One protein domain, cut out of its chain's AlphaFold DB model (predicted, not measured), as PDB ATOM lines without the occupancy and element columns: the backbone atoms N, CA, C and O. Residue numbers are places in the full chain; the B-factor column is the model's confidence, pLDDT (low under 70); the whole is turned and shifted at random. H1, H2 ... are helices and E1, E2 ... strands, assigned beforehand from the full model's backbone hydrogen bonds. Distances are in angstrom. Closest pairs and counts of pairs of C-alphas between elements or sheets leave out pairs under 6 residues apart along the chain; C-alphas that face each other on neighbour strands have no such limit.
ATOM      1  N   ALA A   9      69.311  31.373  32.047       79.81
ATOM      2  CA  ALA A   9      68.045  32.050  32.272       79.81
ATOM      3  C   ALA A   9      67.070  31.112  32.988       79.81
ATOM      4  O   ALA A   9      67.063  29.903  32.757       79.81
ATOM      5  N   THR A  10      66.240  31.682  33.858       83.25
ATOM      6  CA  THR A  10      65.192  30.941  34.564       83.25
ATOM      7  C   THR A  10      63.929  30.894  33.715       83.25
ATOM      8  O   THR A  10      63.522  31.906  33.143       83.25
ATOM      9  N   LEU A  11      63.287  29.732  33.671       83.75
ATOM     10  CA  LEU A  11      62.022  29.496  32.992       83.75
ATOM     11  C   LEU A  11      60.968  29.045  34.013       83.75
ATOM     12  O   LEU A  11      61.198  28.153  34.825       83.75
ATOM     13  N   PHE A  12      59.805  29.685  33.978       87.56
ATOM     14  CA  PHE A  12      58.636  29.356  34.794       87.56
ATOM     15  C   PHE A  12      57.375  29.634  33.974       87.56
ATOM     16  O   PHE A  12      57.401  30.437  33.040       87.56
ATOM     17  N   GLY A  13      56.272  28.971  34.304       89.69
ATOM     18  CA  GLY A  13      55.023  29.118  33.563       89.69
ATOM     19  C   GLY A  13      54.139  27.891  33.680       89.69
ATOM     20  O   GLY A  13      54.218  27.145  34.655       89.69
ATOM     21  N   THR A  14      53.296  27.682  32.677       91.50
ATOM     22  CA  THR A  14      52.370  26.554  32.630       91.50
ATOM     23  C   THR A  14      52.375  25.885  31.260       91.50
ATOM     24  O   THR A  14      52.657  26.517  30.241       91.50
ATOM     25  N   VAL A  15      52.076  24.587  31.233       89.38
ATOM     26  CA  VAL A  15      52.012  23.767  30.019       89.38
ATOM     27  C   VAL A  15      50.664  23.059  29.971       89.38
ATOM     28  O   VAL A  15      50.221  22.471  30.954       89.38
ATOM     29  N   LYS A  16      50.015  23.075  28.806       90.06
ATOM     30  CA  LYS A  16      48.835  22.249  28.542       90.06
ATOM     31  C   LYS A  16      49.260  21.029  27.731       90.06
ATOM     32  O   LYS A  16      49.556  21.155  26.547       90.06
ATOM     33  N   ALA A  17      49.273  19.860  28.361       89.38
ATOM     34  CA  ALA A  17      49.596  18.591  27.713       89.38
ATOM     35  C   ALA A  17      48.583  17.516  28.149       89.38
ATOM     36  O   ALA A  17      48.879  16.754  29.067       89.38
ATOM     37  N   PRO A  18      47.407  17.429  27.487       88.94
ATOM     38  CA  PRO A  18      46.289  16.569  27.905       88.94
ATOM     39  C   PRO A  18      46.618  15.074  28.022       88.94
ATOM     40  O   PRO A  18      45.901  14.324  28.674       88.94
ATOM     41  N   VAL A  19      47.694  14.636  27.362       86.50
ATOM     42  CA  VAL A  19      48.205  13.259  27.429       86.50
ATOM     43  C   VAL A  19      48.955  12.992  28.743       86.50
ATOM     44  O   VAL A  19      48.976  11.857  29.205       86.50
ATOM     45  N   LEU A  20      49.559  14.017  29.356       87.62
ATOM     46  CA  LEU A  20      50.334  13.907  30.600       87.62
ATOM     47  C   LEU A  20      49.496  14.181  31.855       87.62
ATOM     48  O   LEU A  20      49.714  13.545  32.886       87.62
ATOM     49  N   SER A  21      48.569  15.137  31.773       92.00
ATOM     50  CA  SER A  21      47.609  15.496  32.824       92.00
ATOM     51  C   SER A  21      46.383  16.139  32.184       92.00
ATOM     52  O   SER A  21      46.486  16.768  31.126       92.00
ATOM     53  N   LYS A  22      45.216  15.957  32.807       89.50
ATOM     54  CA  LYS A  22      43.969  16.587  32.347       89.50
ATOM     55  C   LYS A  22      43.954  18.085  32.653       89.50
ATOM     56  O   LYS A  22      43.357  18.845  31.889       89.50
ATOM     57  N   ASP A  23      44.644  18.478  33.718       92.50
ATOM     58  CA  ASP A  23      44.724  19.844  34.207       92.50
ATOM     59  C   ASP A  23      45.983  20.557  33.693       92.50
ATOM     60  O   ASP A  23      46.831  20.000  32.984       92.50
ATOM     61  N   VAL A  24      46.076  21.854  33.981       91.50
ATOM     62  CA  VAL A  24      47.222  22.669  33.570       91.50
ATOM     63  C   VAL A  24      48.441  22.287  34.408       91.50
ATOM     64  O   VAL A  24      48.398  22.267  35.632       91.50
ATOM     65  N   ILE A  25      49.560  22.022  33.741       94.38
ATOM     66  CA  ILE A  25      50.792  21.566  34.380       94.38
ATOM     67  C   ILE A  25      51.644  22.778  34.757       94.38
ATOM     68  O   ILE A  25      51.900  23.646  33.917       94.38
ATOM     69  N   THR A  26      52.121  22.830  35.998       95.19
ATOM     70  CA  THR A  26      52.956  23.931  36.498       95.19
ATOM     71  C   THR A  26      54.433  23.666  36.235       95.19
ATOM     72  O   THR A  26      54.966  22.618  36.601       95.19
ATOM     73  N   VAL A  27      55.120  24.642  35.643       92.75
ATOM     74  CA  VAL A  27      56.560  24.584  35.386       92.75
ATOM     75  C   VAL A  27      57.340  25.206  36.538       92.75
ATOM     76  O   VAL A  27      57.204  26.400  36.812       92.75
ATOM     77  N   THR A  28      58.217  24.420  37.157       87.94
ATOM     78  CA  THR A  28      59.153  24.880  38.195       87.94
ATOM     79  C   THR A  28      60.594  24.562  37.820       87.94
ATOM     80  O   THR A  28      60.849  23.634  37.052       87.94
ATOM     81  N   ASN A  29      61.541  25.299  38.409       82.00
ATOM     82  CA  ASN A  29      62.986  25.091  38.244       82.00
ATOM     83  C   ASN A  29      63.410  24.967  36.772       82.00
ATOM     84  O   ASN A  29      64.261  24.151  36.427       82.00
ATOM     85  N   GLY A  30      62.767  25.738  35.892       83.62
ATOM     86  CA  GLY A  30      63.093  25.731  34.481       83.62
ATOM     87  C   GLY A  30      64.383  26.495  34.216       83.62
ATOM     88  O   GLY A  30      64.652  27.540  34.810       83.62
ATOM     89  N   GLU A  31      65.162  25.976  33.285       87.44
ATOM     90  CA  GLU A  31      66.450  26.493  32.870       87.44
ATOM     91  C   GLU A  31      66.465  26.616  31.355       87.44
ATOM     92  O   GLU A  31      66.043  25.716  30.621       87.44
ATOM     93  N   PHE A  32      66.966  27.751  30.892       82.62
ATOM     94  CA  PHE A  32      67.118  28.050  29.486       82.62
ATOM     95  C   PHE A  32      68.524  28.582  29.224       82.62
ATOM     96  O   PHE A  32      68.935  29.582  29.818       82.62
ATOM     97  N   LEU A  33      69.256  27.899  28.346       79.00
ATOM     98  CA  LEU A  33      70.592  28.290  27.904       79.00
ATOM     99  C   LEU A  33      70.561  28.553  26.403       79.00
ATOM    100  O   LEU A  33      70.067  27.730  25.627       79.00
ATOM    101  N   LEU A  34      71.087  29.702  25.993       70.19
ATOM    102  CA  LEU A  34      71.105  30.123  24.601       70.19
ATOM    103  C   LEU A  34      72.501  29.914  24.008       70.19
ATOM    104  O   LEU A  34      73.500  30.303  24.597       70.19
ATOM    105  N   PHE A  35      72.548  29.355  22.799       65.38
ATOM    106  CA  PHE A  35      73.750  29.293  21.964       65.38
ATOM    107  C   PHE A  35      74.976  28.647  22.633       65.38
ATOM    108  O   PHE A  35      76.101  29.092  22.413       65.38
ATOM    109  N   ILE A  36      74.772  27.583  23.414       69.56
ATOM    110  CA  ILE A  36      75.886  26.819  23.983       69.56
ATOM    111  C   ILE A  36      76.636  26.089  22.861       69.56
ATOM    112  O   ILE A  36      76.010  25.472  21.989       69.56
ATOM    113  N   SER A  37      77.965  26.176  22.863       61.94
ATOM    114  CA  SER A  37      78.810  25.453  21.911       61.94
ATOM    115  C   SER A  37      78.688  23.948  22.132       61.94
ATOM    116  O   SER A  37      78.624  23.482  23.269       61.94
ATOM    117  N   ARG A  38      78.654  23.180  21.043       57.69
ATOM    118  CA  ARG A  38      78.740  21.720  21.104       57.69
ATOM    119  C   ARG A  38      80.195  21.280  21.008       57.69
ATOM    120  O   ARG A  38      80.869  21.596  20.037       57.69
ATOM    121  N   GLU A  39      80.660  20.507  21.981       52.78
ATOM    122  CA  GLU A  39      82.016  19.940  21.947       52.78
ATOM    123  C   GLU A  39      82.172  18.867  20.856       52.78
ATOM    124  O   GLU A  39      83.266  18.655  20.336       52.78
ATOM    125  N   ASP A  40      81.077  18.207  20.467       50.81
ATOM    126  CA  ASP A  40      81.095  17.092  19.520       50.81
ATOM    127  C   ASP A  40      81.015  17.516  18.042       50.81
ATOM    128  O   ASP A  40      81.441  16.751  17.171       50.81
ATOM    129  N   LYS A  41      80.527  18.729  17.734       54.69
ATOM    130  CA  LYS A  41      80.337  19.222  16.356       54.69
ATOM    131  C   LYS A  41      80.735  20.690  16.186       54.69
ATOM    132  O   LYS A  41      80.185  21.559  16.855       54.69
ATOM    133  N   VAL A  42      81.624  20.941  15.221       48.31
ATOM    134  CA  VAL A  42      82.063  22.285  14.810       48.31
ATOM    135  C   VAL A  42      80.898  23.054  14.182       48.31
ATOM    136  O   VAL A  42      80.014  22.453  13.567       48.31
ATOM    137  N   GLU A  43      80.868  24.372  14.372       54.78
ATOM    138  CA  GLU A  43      79.848  25.286  13.815       54.78
ATOM    139  C   GLU A  43      78.392  24.971  14.207       54.78
ATOM    140  O   GLU A  43      77.448  25.470  13.594       54.78
ATOM    141  N   THR A  44      78.183  24.161  15.249       59.94
ATOM    142  CA  THR A  44      76.849  23.829  15.759       59.94
ATOM    143  C   THR A  44      76.673  24.394  17.164       59.94
ATOM    144  O   THR A  44      77.454  24.100  18.072       59.94
ATOM    145  N   ARG A  45      75.617  25.182  17.377       68.25
ATOM    146  CA  ARG A  45      75.230  25.688  18.703       68.25
ATOM    147  C   ARG A  45      73.881  25.115  19.118       68.25
ATOM    148  O   ARG A  45      73.015  24.889  18.279       68.25
ATOM    149  N   ASN A  46      73.676  24.915  20.416       73.62
ATOM    150  CA  ASN A  46      72.386  24.484  20.949       73.62
ATOM    151  C   ASN A  46      71.679  25.616  21.700       73.62
ATOM    152  O   ASN A  46      72.307  26.407  22.403       73.62
ATOM    153  N   MET A  47      70.350  25.635  21.633       79.38
ATOM    154  CA  MET A  47      69.523  26.255  22.671       79.38
ATOM    155  C   MET A  47      68.893  25.151  23.503       79.38
ATOM    156  O   MET A  47      68.129  24.349  22.966       79.38
ATOM    157  N   VAL A  48      69.206  25.102  24.791       84.06
ATOM    158  CA  VAL A  48      68.772  24.021  25.681       84.06
ATOM    159  C   VAL A  48      67.704  24.525  26.637       84.06
ATOM    160  O   VAL A  48      67.869  25.551  27.292       84.06
ATOM    161  N   TYR A  49      66.620  23.765  26.719       88.94
ATOM    162  CA  TYR A  49      65.468  23.977  27.578       88.94
ATOM    163  C   TYR A  49      65.368  22.788  28.527       88.94
ATOM    164  O   TYR A  49      65.290  21.644  28.082       88.94
ATOM    165  N   ARG A  50      65.347  23.038  29.831       90.44
ATOM    166  CA  ARG A  50      65.124  22.011  30.854       90.44
ATOM    167  C   ARG A  50      64.070  22.510  31.811       90.44
ATOM    168  O   ARG A  50      64.171  23.639  32.264       90.44
ATOM    169  N   MET A  51      63.051  21.718  32.107       92.38
ATOM    170  CA  MET A  51      62.012  22.149  33.039       92.38
ATOM    171  C   MET A  51      61.318  20.987  33.737       92.38
ATOM    172  O   MET A  51      61.102  19.938  33.128       92.38
ATOM    173  N   ILE A  52      60.950  21.199  35.003       93.38
ATOM    174  CA  ILE A  52      60.171  20.241  35.789       93.38
ATOM    175  C   ILE A  52      58.693  20.594  35.650       93.38
ATOM    176  O   ILE A  52      58.263  21.705  35.964       93.38
ATOM    177  N   LEU A  53      57.932  19.627  35.159       94.12
ATOM    178  CA  LEU A  53      56.496  19.660  34.943       94.12
ATOM    179  C   LEU A  53      55.800  19.018  36.144       94.12
ATOM    180  O   LEU A  53      55.926  17.811  36.340       94.12
ATOM    181  N   ASN A  54      55.068  19.804  36.927       94.06
ATOM    182  CA  ASN A  54      54.332  19.331  38.097       94.06
ATOM    183  C   ASN A  54      52.843  19.318  37.780       94.06
ATOM    184  O   ASN A  54      52.270  20.358  37.437       94.06
ATOM    185  N   THR A  55      52.227  18.149  37.879       93.62
ATOM    186  CA  THR A  55      50.788  17.999  37.665       93.62
ATOM    187  C   THR A  55      50.023  18.141  38.977       93.62
ATOM    188  O   THR A  55      50.592  17.949  40.055       93.62
ATOM    189  N   GLU A  56      48.731  18.465  38.908       90.38
ATOM    190  CA  GLU A  56      47.884  18.555  40.108       90.38
ATOM    191  C   GLU A  56      47.715  17.194  40.794       90.38
ATOM    192  O   GLU A  56      47.621  17.114  42.017       90.38
ATOM    193  N   GLU A  57      47.786  16.104  40.028       90.94
ATOM    194  CA  GLU A  57      47.746  14.731  40.541       90.94
ATOM    195  C   GLU A  57      49.044  14.312  41.262       90.94
ATOM    196  O   GLU A  57      49.199  13.151  41.640       90.94
ATOM    197  N   GLY A  58      49.998  15.234  41.440       90.81
ATOM    198  CA  GLY A  58      51.246  15.010  42.169       90.81
ATOM    199  C   GLY A  58      52.331  14.296  41.363       90.81
ATOM    200  O   GLY A  58      53.356  13.910  41.929       90.81
ATOM    201  N   LYS A  59      52.141  14.115  40.049       93.81
ATOM    202  CA  LYS A  59      53.170  13.546  39.172       93.81
ATOM    203  C   LYS A  59      54.168  14.614  38.744       93.81
ATOM    204  O   LYS A  59      53.826  15.787  38.580       93.81
ATOM    205  N   LYS A  60      55.405  14.177  38.518       94.81
ATOM    206  CA  LYS A  60      56.490  15.025  38.033       94.81
ATOM    207  C   LYS A  60      57.108  14.447  36.774       94.81
ATOM    208  O   LYS A  60      57.383  13.249  36.716       94.81
ATOM    209  N   TYR A  61      57.370  15.318  35.809       94.88
ATOM    210  CA  TYR A  61      58.075  14.964  34.583       94.88
ATOM    211  C   TYR A  61      59.199  15.952  34.306       94.88
ATOM    212  O   TYR A  61      59.039  17.158  34.492       94.88
ATOM    213  N   LEU A  62      60.320  15.457  33.800       93.69
ATOM    214  CA  LEU A  62      61.399  16.290  33.302       93.69
ATOM    215  C   LEU A  62      61.211  16.434  31.799       93.69
ATOM    216  O   LEU A  62      61.220  15.450  31.060       93.69
ATOM    217  N   PHE A  63      61.074  17.670  31.345       92.94
ATOM    218  CA  PHE A  63      61.108  18.011  29.934       92.94
ATOM    219  C   PHE A  63      62.501  18.529  29.588       92.94
ATOM    220  O   PHE A  63      62.963  19.517  30.165       92.94
ATOM    221  N   VAL A  64      63.148  17.890  28.617       90.25
ATOM    222  CA  VAL A  64      64.409  18.351  28.028       90.25
ATOM    223  C   VAL A  64      64.175  18.627  26.553       90.25
ATOM    224  O   VAL A  64      63.726  17.753  25.816       90.25
ATOM    225  N   GLY A  65      64.478  19.843  26.119       87.81
ATOM    226  CA  GLY A  65      64.389  20.277  24.735       87.81
ATOM    227  C   GLY A  65      65.713  20.857  24.258       87.81
ATOM    228  O   GLY A  65      66.357  21.604  24.990       87.81
ATOM    229  N   ALA A  66      66.106  20.563  23.025       83.06
ATOM    230  CA  ALA A  66      67.234  21.220  22.379       83.06
ATOM    231  C   ALA A  66      66.840  21.694  20.980       83.06
ATOM    232  O   ALA A  66      66.270  20.930  20.201       83.06
ATOM    233  N   LYS A  67      67.141  22.953  20.661       79.12
ATOM    234  CA  LYS A  67      67.196  23.421  19.273       79.12
ATOM    235  C   LYS A  67      68.626  23.278  18.808       79.12
ATOM    236  O   LYS A  67      69.535  23.702  19.524       79.12
ATOM    237  N   TRP A  68      68.810  22.663  17.654       72.25
ATOM    238  CA  TRP A  68      70.115  22.561  17.022       72.25
ATOM    239  C   TRP A  68      70.190  23.672  15.995       72.25
ATOM    240  O   TRP A  68      69.319  23.767  15.138       72.25
ATOM    241  N   ILE A  69      71.177  24.541  16.157       65.00
ATOM    242  CA  ILE A  69      71.411  25.670  15.273       65.00
ATOM    243  C   ILE A  69      72.684  25.342  14.513       65.00
ATOM    244  O   ILE A  69      73.773  25.339  15.100       65.00
ATOM    245  N   GLN A  70      72.526  25.012  13.238       59.56
ATOM    246  CA  GLN A  70      73.601  24.610  12.349       59.56
ATOM    247  C   GLN A  70      73.548  25.480  11.093       59.56
ATOM    248  O   GLN A  70      72.486  25.787  10.568       59.56
ATOM    249  N   ASN A  71      74.703  25.910  10.593       53.38
ATOM    250  CA  ASN A  71      74.736  26.721   9.383       53.38
ATOM    251  C   ASN A  71      74.567  25.852   8.122       53.38
ATOM    252  O   ASN A  71      75.546  25.451   7.496       53.38
ATOM    253  N   ASP A  72      73.325  25.540   7.748       50.47
ATOM    254  CA  ASP A  72      72.970  24.782   6.535       50.47
ATOM    255  C   ASP A  72      72.225  25.632   5.474       50.47
ATOM    256  O   ASP A  72      71.704  25.101   4.492       50.47
ATOM    257  N   GLY A  73      72.220  26.965   5.633       41.50
ATOM    258  CA  GLY A  73      71.697  27.942   4.665       41.50
ATOM    259  C   GLY A  73      70.713  28.967   5.254       41.50
ATOM    260  O   GLY A  73      69.992  28.699   6.212       41.50
ATOM    261  N   LEU A  74      70.627  30.163   4.650       44.31
ATOM    262  CA  LEU A  74      69.757  31.261   5.130       44.31
ATOM    263  C   LEU A  74      68.259  30.895   5.161       44.31
ATOM    264  O   LEU A  74      67.505  31.440   5.964       44.31
ATOM    265  N   THR A  75      67.817  29.965   4.308       46.50
ATOM    266  CA  THR A  75      66.429  29.472   4.263       46.50
ATOM    267  C   THR A  75      66.068  28.571   5.449       46.50
ATOM    268  O   THR A  75      64.884  28.391   5.729       46.50
ATOM    269  N   ASN A  76      67.059  28.053   6.181       52.94
ATOM    270  CA  ASN A  76      66.868  27.144   7.312       52.94
ATOM    271  C   ASN A  76      66.960  27.831   8.682       52.94
ATOM    272  O   ASN A  76      66.566  27.227   9.675       52.94
ATOM    273  N   ILE A  77      67.336  29.120   8.743       56.31
ATOM    274  CA  ILE A  77      67.339  29.926   9.985       56.31
ATOM    275  C   ILE A  77      66.018  29.774  10.737       56.31
ATOM    276  O   ILE A  77      65.986  29.610  11.959       56.31
ATOM    277  N   TRP A  78      64.911  29.825   9.992       58.31
ATOM    278  CA  TRP A  78      63.586  29.646  10.559       58.31
ATOM    279  C   TRP A  78      63.438  28.268  11.196       58.31
ATOM    280  O   TRP A  78      63.050  28.167  12.354       58.31
ATOM    281  N   ARG A  79      63.770  27.203  10.459       60.44
ATOM    282  CA  ARG A  79      63.658  25.818  10.926       60.44
ATOM    283  C   ARG A  79      64.476  25.599  12.197       60.44
ATOM    284  O   ARG A  79      63.929  25.086  13.171       60.44
ATOM    285  N   ASP A  80      65.716  26.057  12.219       61.06
ATOM    286  CA  ASP A  80      66.667  25.837  13.311       61.06
ATOM    287  C   ASP A  80      66.324  26.629  14.574       61.06
ATOM    288  O   ASP A  80      66.543  26.178  15.699       61.06
ATOM    289  N   THR A  81      65.709  27.802  14.416       63.19
ATOM    290  CA  THR A  81      65.253  28.620  15.550       63.19
ATOM    291  C   THR A  81      63.827  28.298  16.003       63.19
ATOM    292  O   THR A  81      63.459  28.654  17.127       63.19
ATOM    293  N   SER A  82      63.032  27.582  15.200       68.50
ATOM    294  CA  SER A  82      61.629  27.237  15.497       68.50
ATOM    295  C   SER A  82      61.384  25.760  15.816       68.50
ATOM    296  O   SER A  82      60.320  25.435  16.340       68.50
ATOM    297  N   THR A  83      62.350  24.873  15.560       75.50
ATOM    298  CA  THR A  83      62.228  23.427  15.802       75.50
ATOM    299  C   THR A  83      62.923  23.028  17.097       75.50
ATOM    300  O   THR A  83      64.127  23.215  17.250       75.50
ATOM    301  N   LEU A  84      62.172  22.451  18.033       81.38
ATOM    302  CA  LEU A  84      62.661  21.970  19.320       81.38
ATOM    303  C   LEU A  84      62.536  20.446  19.387       81.38
ATOM    304  O   LEU A  84      61.428  19.910  19.379       81.38
ATOM    305  N   PHE A  85      63.663  19.750  19.501       82.12
ATOM    306  CA  PHE A  85      63.701  18.305  19.724       82.12
ATOM    307  C   PHE A  85      63.548  18.028  21.212       82.12
ATOM    308  O   PHE A  85      64.336  18.538  22.009       82.12
ATOM    309  N   THR A  86      62.543  17.249  21.600       89.12
ATOM    310  CA  THR A  86      62.135  17.093  22.999       89.12
ATOM    311  C   THR A  86      62.195  15.644  23.462       89.12
ATOM    312  O   THR A  86      61.940  14.706  22.707       89.12
ATOM    313  N   THR A  87      62.533  15.462  24.734       89.00
ATOM    314  CA  THR A  87      62.424  14.203  25.475       89.00
ATOM    315  C   THR A  87      61.727  14.485  26.801       89.00
ATOM    316  O   THR A  87      62.046  15.464  27.477       89.00
ATOM    317  N   ILE A  88      60.764  13.640  27.158       92.94
ATOM    318  CA  ILE A  88      60.021  13.699  28.416       92.94
ATOM    319  C   ILE A  88      60.393  12.466  29.230       92.94
ATOM    320  O   ILE A  88      60.293  11.344  28.729       92.94
ATOM    321  N   TYR A  89      60.795  12.679  30.475       94.81
ATOM    322  CA  TYR A  89      61.141  11.627  31.423       94.81
ATOM    323  C   TYR A  89      60.093  11.552  32.540       94.81
ATOM    324  O   TYR A  89      59.594  12.580  32.999       94.81
ATOM    325  N   GLU A  90      59.776  10.343  32.994       93.44
ATOM    326  CA  GLU A  90      58.884  10.071  34.127       93.44
ATOM    327  C   GLU A  90      59.651  10.199  35.453       93.44
ATOM    328  O   GLU A  90      60.034   9.216  36.083       93.44
ATOM    329  N   GLY A  91      59.951  11.441  35.836       92.12
ATOM    330  CA  GLY A  91      60.708  11.798  37.037       92.12
ATOM    331  C   GLY A  91      61.386  13.161  36.901       92.12
ATOM    332  O   GLY A  91      61.117  13.904  35.966       92.12
ATOM    333  N   GLU A  92      62.274  13.512  37.833       89.62
ATOM    334  CA  GLU A  92      62.924  14.839  37.877       89.62
ATOM    335  C   GLU A  92      64.316  14.867  37.220       89.62
ATOM    336  O   GLU A  92      64.925  15.926  37.092       89.62
ATOM    337  N   THR A  93      64.835  13.709  36.798       88.38
ATOM    338  CA  THR A  93      66.205  13.568  36.275       88.38
ATOM    339  C   THR A  93      66.237  12.794  34.959       88.38
ATOM    340  O   THR A  93      65.331  12.013  34.673       88.38
ATOM    341  N   GLU A  94      67.312  12.943  34.182       85.12
ATOM    342  CA  GLU A  94      67.532  12.164  32.950       85.12
ATOM    343  C   GLU A  94      67.833  10.682  33.200       85.12
ATOM    344  O   GLU A  94      67.815   9.889  32.264       85.12
ATOM    345  N   ASN A  95      68.062  10.292  34.458       89.12
ATOM    346  CA  ASN A  95      68.166   8.887  34.848       89.12
ATOM    347  C   ASN A  95      66.786   8.222  35.000       89.12
ATOM    348  O   ASN A  95      66.706   7.010  35.190       89.12
ATOM    349  N   SER A  96      65.701   9.003  34.960       92.50
ATOM    350  CA  SER A  96      64.334   8.477  35.044       92.50
ATOM    351  C   SER A  96      63.920   7.835  33.707       92.50
ATOM    352  O   SER A  96      64.511   8.145  32.672       92.50
ATOM    353  N   PRO A  97      62.900   6.960  33.675       93.62
ATOM    354  CA  PRO A  97      62.434   6.351  32.430       93.62
ATOM    355  C   PRO A  97      61.992   7.390  31.391       93.62
ATOM    356  O   PRO A  97      61.326   8.369  31.720       93.62
ATOM    357  N   VAL A  98      62.333   7.170  30.118       92.81
ATOM    358  CA  VAL A  98      61.854   8.015  29.012       92.81
ATOM    359  C   VAL A  98      60.388   7.688  28.736       92.81
ATOM    360  O   VAL A  98      60.073   6.587  28.293       92.81
ATOM    361  N   LEU A  99      59.508   8.665  28.946       91.38
ATOM    362  CA  LEU A  99      58.079   8.563  28.649       91.38
ATOM    363  C   LEU A  99      57.792   8.802  27.160       91.38
ATOM    364  O   LEU A  99      56.896   8.187  26.588       91.38
ATOM    365  N   GLY A 100      58.552   9.692  26.514       86.69
ATOM    366  CA  GLY A 100      58.378   9.977  25.091       86.69
ATOM    367  C   GLY A 100      59.413  10.933  24.510       86.69
ATOM    368  O   GLY A 100      60.070  11.685  25.230       86.69
ATOM    369  N   LYS A 101      59.543  10.909  23.181       88.31
ATOM    370  CA  LYS A 101      60.358  11.840  22.390       88.31
ATOM    371  C   LYS A 101      59.495  12.477  21.311       88.31
ATOM    372  O   LYS A 101      58.616  11.816  20.764       88.31
ATOM    373  N   GLY A 102      59.746  13.741  21.002       82.31
ATOM    374  CA  GLY A 102      58.948  14.483  20.034       82.31
ATOM    375  C   GLY A 102      59.702  15.641  19.400       82.31
ATOM    376  O   GLY A 102      60.841  15.943  19.749       82.31
ATOM    377  N   ILE A 103      59.041  16.281  18.442       81.88
ATOM    378  CA  ILE A 103      59.530  17.487  17.780       81.88
ATOM    379  C   ILE A 103      58.421  18.528  17.894       81.88
ATOM    380  O   ILE A 103      57.293  18.284  17.467       81.88
ATOM    381  N   LEU A 104      58.728  19.668  18.507       80.69
ATOM    382  CA  LEU A 104      57.826  20.813  18.579       80.69
ATOM    383  C   LEU A 104      58.256  21.850  17.546       80.69
ATOM    384  O   LEU A 104      59.430  22.213  17.485       80.69
ATOM    385  N   HIS A 105      57.300  22.347  16.770       77.31
ATOM    386  CA  HIS A 105      57.518  23.424  15.811       77.31
ATOM    387  C   HIS A 105      56.765  24.671  16.261       77.31
ATOM    388  O   HIS A 105      55.581  24.598  16.587       77.31
ATOM    389  N   ILE A 106      57.448  25.811  16.258       73.19
ATOM    390  CA  ILE A 106      56.814  27.120  16.415       73.19
ATOM    391  C   ILE A 106      56.422  27.610  15.021       73.19
ATOM    392  O   ILE A 106      57.279  27.763  14.148       73.19
ATOM    393  N   LEU A 107      55.129  27.849  14.795       71.81
ATOM    394  CA  LEU A 107      54.656  28.392  13.524       71.81
ATOM    395  C   LEU A 107      55.006  29.888  13.408       71.81
ATOM    396  O   LEU A 107      55.111  30.573  14.430       71.81
ATOM    397  N   PRO A 108      55.166  30.434  12.186       63.66
ATOM    398  CA  PRO A 108      55.481  31.851  11.983       63.66
ATOM    399  C   PRO A 108      54.546  32.825  12.706       63.66
ATOM    400  O   PRO A 108      55.007  33.792  13.311       63.66
ATOM    401  N   GLU A 109      53.245  32.541  12.705       69.62
ATOM    402  CA  GLU A 109      52.239  33.364  13.382       69.62
ATOM    403  C   GLU A 109      52.368  33.303  14.915       69.62
ATOM    404  O   GLU A 109      52.289  34.333  15.589       69.62
ATOM    405  N   ASP A 110      52.648  32.118  15.470       75.06
ATOM    406  CA  ASP A 110      52.852  31.923  16.911       75.06
ATOM    407  C   ASP A 110      54.107  32.643  17.405       75.06
ATOM    408  O   ASP A 110      54.105  33.261  18.472       75.06
ATOM    409  N   PHE A 111      55.175  32.616  16.611       66.69
ATOM    410  CA  PHE A 111      56.398  33.350  16.906       66.69
ATOM    411  C   PHE A 111      56.188  34.863  16.830       66.69
ATOM    412  O   PHE A 111      56.618  35.582  17.730       66.69
ATOM    413  N   ALA A 112      55.495  35.365  15.801       64.38
ATOM    414  CA  ALA A 112      55.165  36.786  15.701       64.38
ATOM    415  C   ALA A 112      54.381  37.245  16.939       64.38
ATOM    416  O   ALA A 112      54.705  38.270  17.539       64.38
ATOM    417  N   LYS A 113      53.423  36.429  17.395       73.81
ATOM    418  CA  LYS A 113      52.702  36.654  18.650       73.81
ATOM    419  C   LYS A 113      53.639  36.616  19.861       73.81
ATOM    420  O   LYS A 113      53.573  37.520  20.690       73.81
ATOM    421  N   GLN A 114      54.541  35.640  19.954       75.81
ATOM    422  CA  GLN A 114      55.537  35.538  21.027       75.81
ATOM    423  C   GLN A 114      56.408  36.798  21.116       75.81
ATOM    424  O   GLN A 114      56.602  37.325  22.212       75.81
ATOM    425  N   MET A 115      56.875  37.332  19.987       71.25
ATOM    426  CA  MET A 115      57.694  38.548  19.956       71.25
ATOM    427  C   MET A 115      56.972  39.761  20.561       71.25
ATOM    428  O   MET A 115      57.610  40.586  21.211       71.25
ATOM    429  N   THR A 116      55.639  39.841  20.457       74.00
ATOM    430  CA  THR A 116      54.860  40.925  21.093       74.00
ATOM    431  C   THR A 116      54.783  40.822  22.621       74.00
ATOM    432  O   THR A 116      54.411  41.785  23.289       74.00
ATOM    433  N   THR A 117      55.144  39.673  23.200       81.94
ATOM    434  CA  THR A 117      55.102  39.445  24.655       81.94
ATOM    435  C   THR A 117      56.385  39.851  25.379       81.94
ATOM    436  O   THR A 117      56.418  39.853  26.612       81.94
ATOM    437  N   MET A 118      57.437  40.220  24.643       80.00
ATOM    438  CA  MET A 118      58.725  40.599  25.217       80.00
ATOM    439  C   MET A 118      58.621  41.896  26.023       80.00
ATOM    440  O   MET A 118      58.179  42.929  25.522       80.00
ATOM    441  N   LYS A 119      59.066  41.852  27.281       79.62
ATOM    442  CA  LYS A 119      59.059  42.999  28.196       79.62
ATOM    443  C   LYS A 119      60.383  43.097  28.942       79.62
ATOM    444  O   LYS A 119      60.921  42.092  29.395       79.62
ATOM    445  N   VAL A 120      60.874  44.321  29.116       81.06
ATOM    446  CA  VAL A 120      62.021  44.606  29.986       81.06
ATOM    447  C   VAL A 120      61.496  44.834  31.399       81.06
ATOM    448  O   VAL A 120      60.785  45.803  31.658       81.06
ATOM    449  N   ILE A 121      61.822  43.925  32.314       79.62
ATOM    450  CA  ILE A 121      61.468  44.065  33.730       79.62
ATOM    451  C   ILE A 121      62.368  45.110  34.407       79.62
ATOM    452  O   ILE A 121      63.545  45.229  34.076       79.62
ATOM    453  N   HIS A 122      61.810  45.866  35.357       79.94
ATOM    454  CA  HIS A 122      62.509  46.915  36.122       79.94
ATOM    455  C   HIS A 122      63.069  48.095  35.300       79.94
ATOM    456  O   HIS A 122      63.983  48.786  35.757       79.94
ATOM    457  N   ALA A 123      62.525  48.363  34.110       82.56
ATOM    458  CA  ALA A 123      62.881  49.557  33.347       82.56
ATOM    459  C   ALA A 123      62.438  50.833  34.089       82.56
ATOM    460  O   ALA A 123      61.295  50.930  34.536       82.56
ATOM    461  N   LYS A 124      63.336  51.817  34.219       82.56
ATOM    462  CA  LYS A 124      63.048  53.094  34.900       82.56
ATOM    463  C   LYS A 124      62.449  54.139  33.954       82.56
ATOM    464  O   LYS A 124      61.949  55.162  34.410       82.56
ATOM    465  N   SER A 125      62.487  53.885  32.646       84.50
ATOM    466  CA  SER A 125      61.970  54.772  31.606       84.50
ATOM    467  C   SER A 125      61.634  54.019  30.309       84.50
ATOM    468  O   SER A 125      62.034  52.868  30.097       84.50
ATOM    469  N   LEU A 126      60.922  54.695  29.400       76.81
ATOM    470  CA  LEU A 126      60.666  54.195  28.043       76.81
ATOM    471  C   LEU A 126      61.979  53.995  27.265       76.81
ATOM    472  O   LEU A 126      62.120  53.029  26.521       76.81
ATOM    473  N   ILE A 127      62.962  54.870  27.496       79.81
ATOM    474  CA  ILE A 127      64.297  54.772  26.899       79.81
ATOM    475  C   ILE A 127      65.007  53.505  27.392       79.81
ATOM    476  O   ILE A 127      65.536  52.764  26.570       79.81
ATOM    477  N   ASP A 128      64.955  53.196  28.691       76.81
ATOM    478  CA  ASP A 128      65.550  51.966  29.244       76.81
ATOM    479  C   ASP A 128      64.891  50.702  28.678       76.81
ATOM    480  O   ASP A 128      65.557  49.694  28.441       76.81
ATOM    481  N   THR A 129      63.581  50.765  28.426       75.69
ATOM    482  CA  THR A 129      62.824  49.667  27.811       75.69
ATOM    483  C   THR A 129      63.289  49.425  26.377       75.69
ATOM    484  O   THR A 129      63.597  48.290  26.011       75.69
ATOM    485  N   ILE A 130      63.402  50.492  25.579       75.25
ATOM    486  CA  ILE A 130      63.904  50.417  24.201       75.25
ATOM    487  C   ILE A 130      65.355  49.925  24.199       75.25
ATOM    488  O   ILE A 130      65.681  48.999  23.467       75.25
ATOM    489  N   GLN A 131      66.218  50.461  25.063       77.75
ATOM    490  CA  GLN A 131      67.613  50.027  25.167       77.75
ATOM    491  C   GLN A 131      67.745  48.555  25.574       77.75
ATOM    492  O   GLN A 131      68.615  47.860  25.054       77.75
ATOM    493  N   GLY A 132      66.908  48.064  26.491       75.56
ATOM    494  CA  GLY A 132      66.899  46.659  26.898       75.56
ATOM    495  C   GLY A 132      66.464  45.723  25.770       75.56
ATOM    496  O   GLY A 132      67.137  44.721  25.519       75.56
ATOM    497  N   LEU A 133      65.398  46.081  25.045       74.69
ATOM    498  CA  LEU A 133      64.938  45.351  23.857       74.69
ATOM    499  C   LEU A 133      66.001  45.345  22.756       74.69
ATOM    500  O   LEU A 133      66.309  44.282  22.225       74.69
ATOM    501  N   THR A 134      66.620  46.492  22.464       67.88
ATOM    502  CA  THR A 134      67.698  46.597  21.471       67.88
ATOM    503  C   THR A 134      68.912  45.772  21.880       67.88
ATOM    504  O   THR A 134      69.440  45.043  21.053       67.88
ATOM    505  N   LYS A 135      69.335  45.797  23.152       72.12
ATOM    506  CA  LYS A 135      70.460  44.974  23.637       72.12
ATOM    507  C   LYS A 135      70.190  43.477  23.495       72.12
ATOM    508  O   LYS A 135      71.070  42.746  23.050       72.12
ATOM    509  N   PHE A 136      68.991  43.018  23.853       69.38
ATOM    510  CA  PHE A 136      68.608  41.616  23.675       69.38
ATOM    511  C   PHE A 136      68.507  41.243  22.190       69.38
ATOM    512  O   PHE A 136      69.021  40.203  21.786       69.38
ATOM    513  N   GLY A 137      67.908  42.113  21.373       62.41
ATOM    514  CA  GLY A 137      67.822  41.949  19.924       62.41
ATOM    515  C   GLY A 137      69.198  41.869  19.267       62.41
ATOM    516  O   GLY A 137      69.442  40.943  18.508       62.41
ATOM    517  N   SER A 138      70.127  42.763  19.612       61.53
ATOM    518  CA  SER A 138      71.516  42.738  19.139       61.53
ATOM    519  C   SER A 138      72.283  41.505  19.608       61.53
ATOM    520  O   SER A 138      73.086  40.986  18.847       61.53
ATOM    521  N   PHE A 139      72.039  41.001  20.819       64.38
ATOM    522  CA  PHE A 139      72.632  39.741  21.275       64.38
ATOM    523  C   PHE A 139      72.106  38.543  20.480       64.38
ATOM    524  O   PHE A 139      72.887  37.726  20.010       64.38
ATOM    525  N   PHE A 140      70.789  38.451  20.300       63.25
ATOM    526  CA  PHE A 140      70.156  37.347  19.584       63.25
ATOM    527  C   PHE A 140      70.487  37.379  18.087       63.25
ATOM    528  O   PHE A 140      70.880  36.366  17.517       63.25
ATOM    529  N   ALA A 141      70.391  38.555  17.461       57.69
ATOM    530  CA  ALA A 141      70.774  38.775  16.073       57.69
ATOM    531  C   ALA A 141      72.286  38.640  15.871       57.69
ATOM    532  O   ALA A 141      72.689  38.091  14.859       57.69
ATOM    533  N   GLY A 142      73.111  39.082  16.822       55.22
ATOM    534  CA  GLY A 142      74.562  38.893  16.809       55.22
ATOM    535  C   GLY A 142      74.944  37.418  16.896       55.22
ATOM    536  O   GLY A 142      75.700  36.942  16.068       55.22
ATOM    537  N   ALA A 143      74.335  36.655  17.806       55.62
ATOM    538  CA  ALA A 143      74.557  35.214  17.903       55.62
ATOM    539  C   ALA A 143      74.060  34.449  16.663       55.62
ATOM    540  O   ALA A 143      74.688  33.477  16.257       55.62
ATOM    541  N   LEU A 144      72.961  34.889  16.036       51.75
ATOM    542  CA  LEU A 144      72.519  34.354  14.746       51.75
ATOM    543  C   LEU A 144      73.409  34.818  13.586       51.75
ATOM    544  O   LEU A 144      73.627  34.050  12.662       51.75
ATOM    545  N   TYR A 145      73.960  36.028  13.623       47.31
ATOM    546  CA  TYR A 145      74.929  36.524  12.644       47.31
ATOM    547  C   TYR A 145      76.271  35.783  12.762       47.31
ATOM    548  O   TYR A 145      76.852  35.420  11.749       47.31
ATOM    549  N   ASP A 146      76.723  35.443  13.966       51.53
ATOM    550  CA  ASP A 146      77.912  34.610  14.180       51.53
ATOM    551  C   ASP A 146      77.756  33.195  13.597       51.53
ATOM    552  O   ASP A 146      78.752  32.556  13.261       51.53
ATOM    553  N   VAL A 147      76.517  32.691  13.498       46.94
ATOM    554  CA  VAL A 147      76.205  31.355  12.961       46.94
ATOM    555  C   VAL A 147      75.870  31.400  11.464       46.94
ATOM    556  O   VAL A 147      76.378  30.583  10.709       46.94
ATOM    557  N   TYR A 148      75.058  32.359  11.009       45.59
ATOM    558  CA  TYR A 148      74.522  32.440   9.638       45.59
ATOM    559  C   TYR A 148      75.041  33.635   8.827       45.59
ATOM    560  O   TYR A 148      75.059  33.607   7.596       45.59
ATOM    561  N   GLY A 149      75.491  34.695   9.499       39.75
ATOM    562  CA  GLY A 149      76.145  35.855   8.883       39.75
ATOM    563  C   GLY A 149      77.510  35.526   8.275       39.75
ATOM    564  O   GLY A 149      77.993  36.302   7.456       39.75
ATOM    565  N   GLY A 150      78.056  34.335   8.566       41.16
ATOM    566  CA  GLY A 150      79.219  33.708   7.919       41.16
ATOM    567  C   GLY A 150      79.223  33.761   6.386       41.16
ATOM    568  O   GLY A 150      80.278  33.865   5.764       41.16
TER     569      GLY A 150
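This is residues 9 to 150 of the 509 residues of the protein "Alpha/beta hydrolase family protein" of Leptospira interrogans serovar Pyrogenes str. L0374 (UniProt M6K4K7). One open, twisted and curled sheet of six strands forms the body, and the long helix H3 lies at one end of its strands, reaching the sheet with residues 140 to 148. The short helix H1 sits at that same end, and H2 lies off the sheet after E6. The 142 printed residues hold E1 E2 E3 E4 H1 E5 E6 H2 H3 along the chain; the antiparallel sheet has the order E1 to E6, and the class is mixed. It is only just compact, close to loose, with a radius of gyration of the C-alphas of 17.0 A and spans of 44 by 41 by 28 A.

E1 (residues 9 to 15), E2 (25 to 37), E3 (44 to 54) and E4 (60 to 70) form a meander, each strand the antiparallel neighbour of the one before. Within hydrogen-bond range are N 11 and O 30, 2.8 A, N 33 and O 48, 2.9 A, and N 49 and O 65, 2.8 A. E5 (83 to 89) is antiparallel to E4, with N 87 and O 64 at 2.8 A, and forms a hairpin with E6 (98 to 105), with N 86 and O 102 at 2.8 A. H1 (74 to 82) is on the sheet, over none of its strands; the closest C-alphas to E4 are Ile 69 and Asp 80, 5.1 A. H3 (126 to 150) is on the sheet; its closest C-alphas to E2 are Phe 35 and Ala 143, 7.2 A. H1 and H3 are close but not clearly touching, Leu 74 and Tyr 148 having the closest C-alphas, 6.7 A. H2 (108 to 115) is not on the sheet and is apart from H3. Every O i to N i+4 pair is within hydrogen-bond range in H2, 3 of 5 in H1 and 20 of 21 in H3.

E1 begins at C-alpha 9 (68.045, 32.050, 32.272). E2, 30.9 A long, bends by 65 degrees at residue 28; E3 is 32.0 A and E4 32.3 A. H3, 34.2 A with a kink of 38 degrees near residue 144, ends at C-alpha 150 (79.219, 33.708, 7.919).

The farthest C-alphas, Glu 57 and Gly 150, are 49.1 A apart. The printed part has no cut and no long link. Its mean pLDDT is 76.2; residues 35 to 45, 69 to 82 and 136 to 150 are among those under 70.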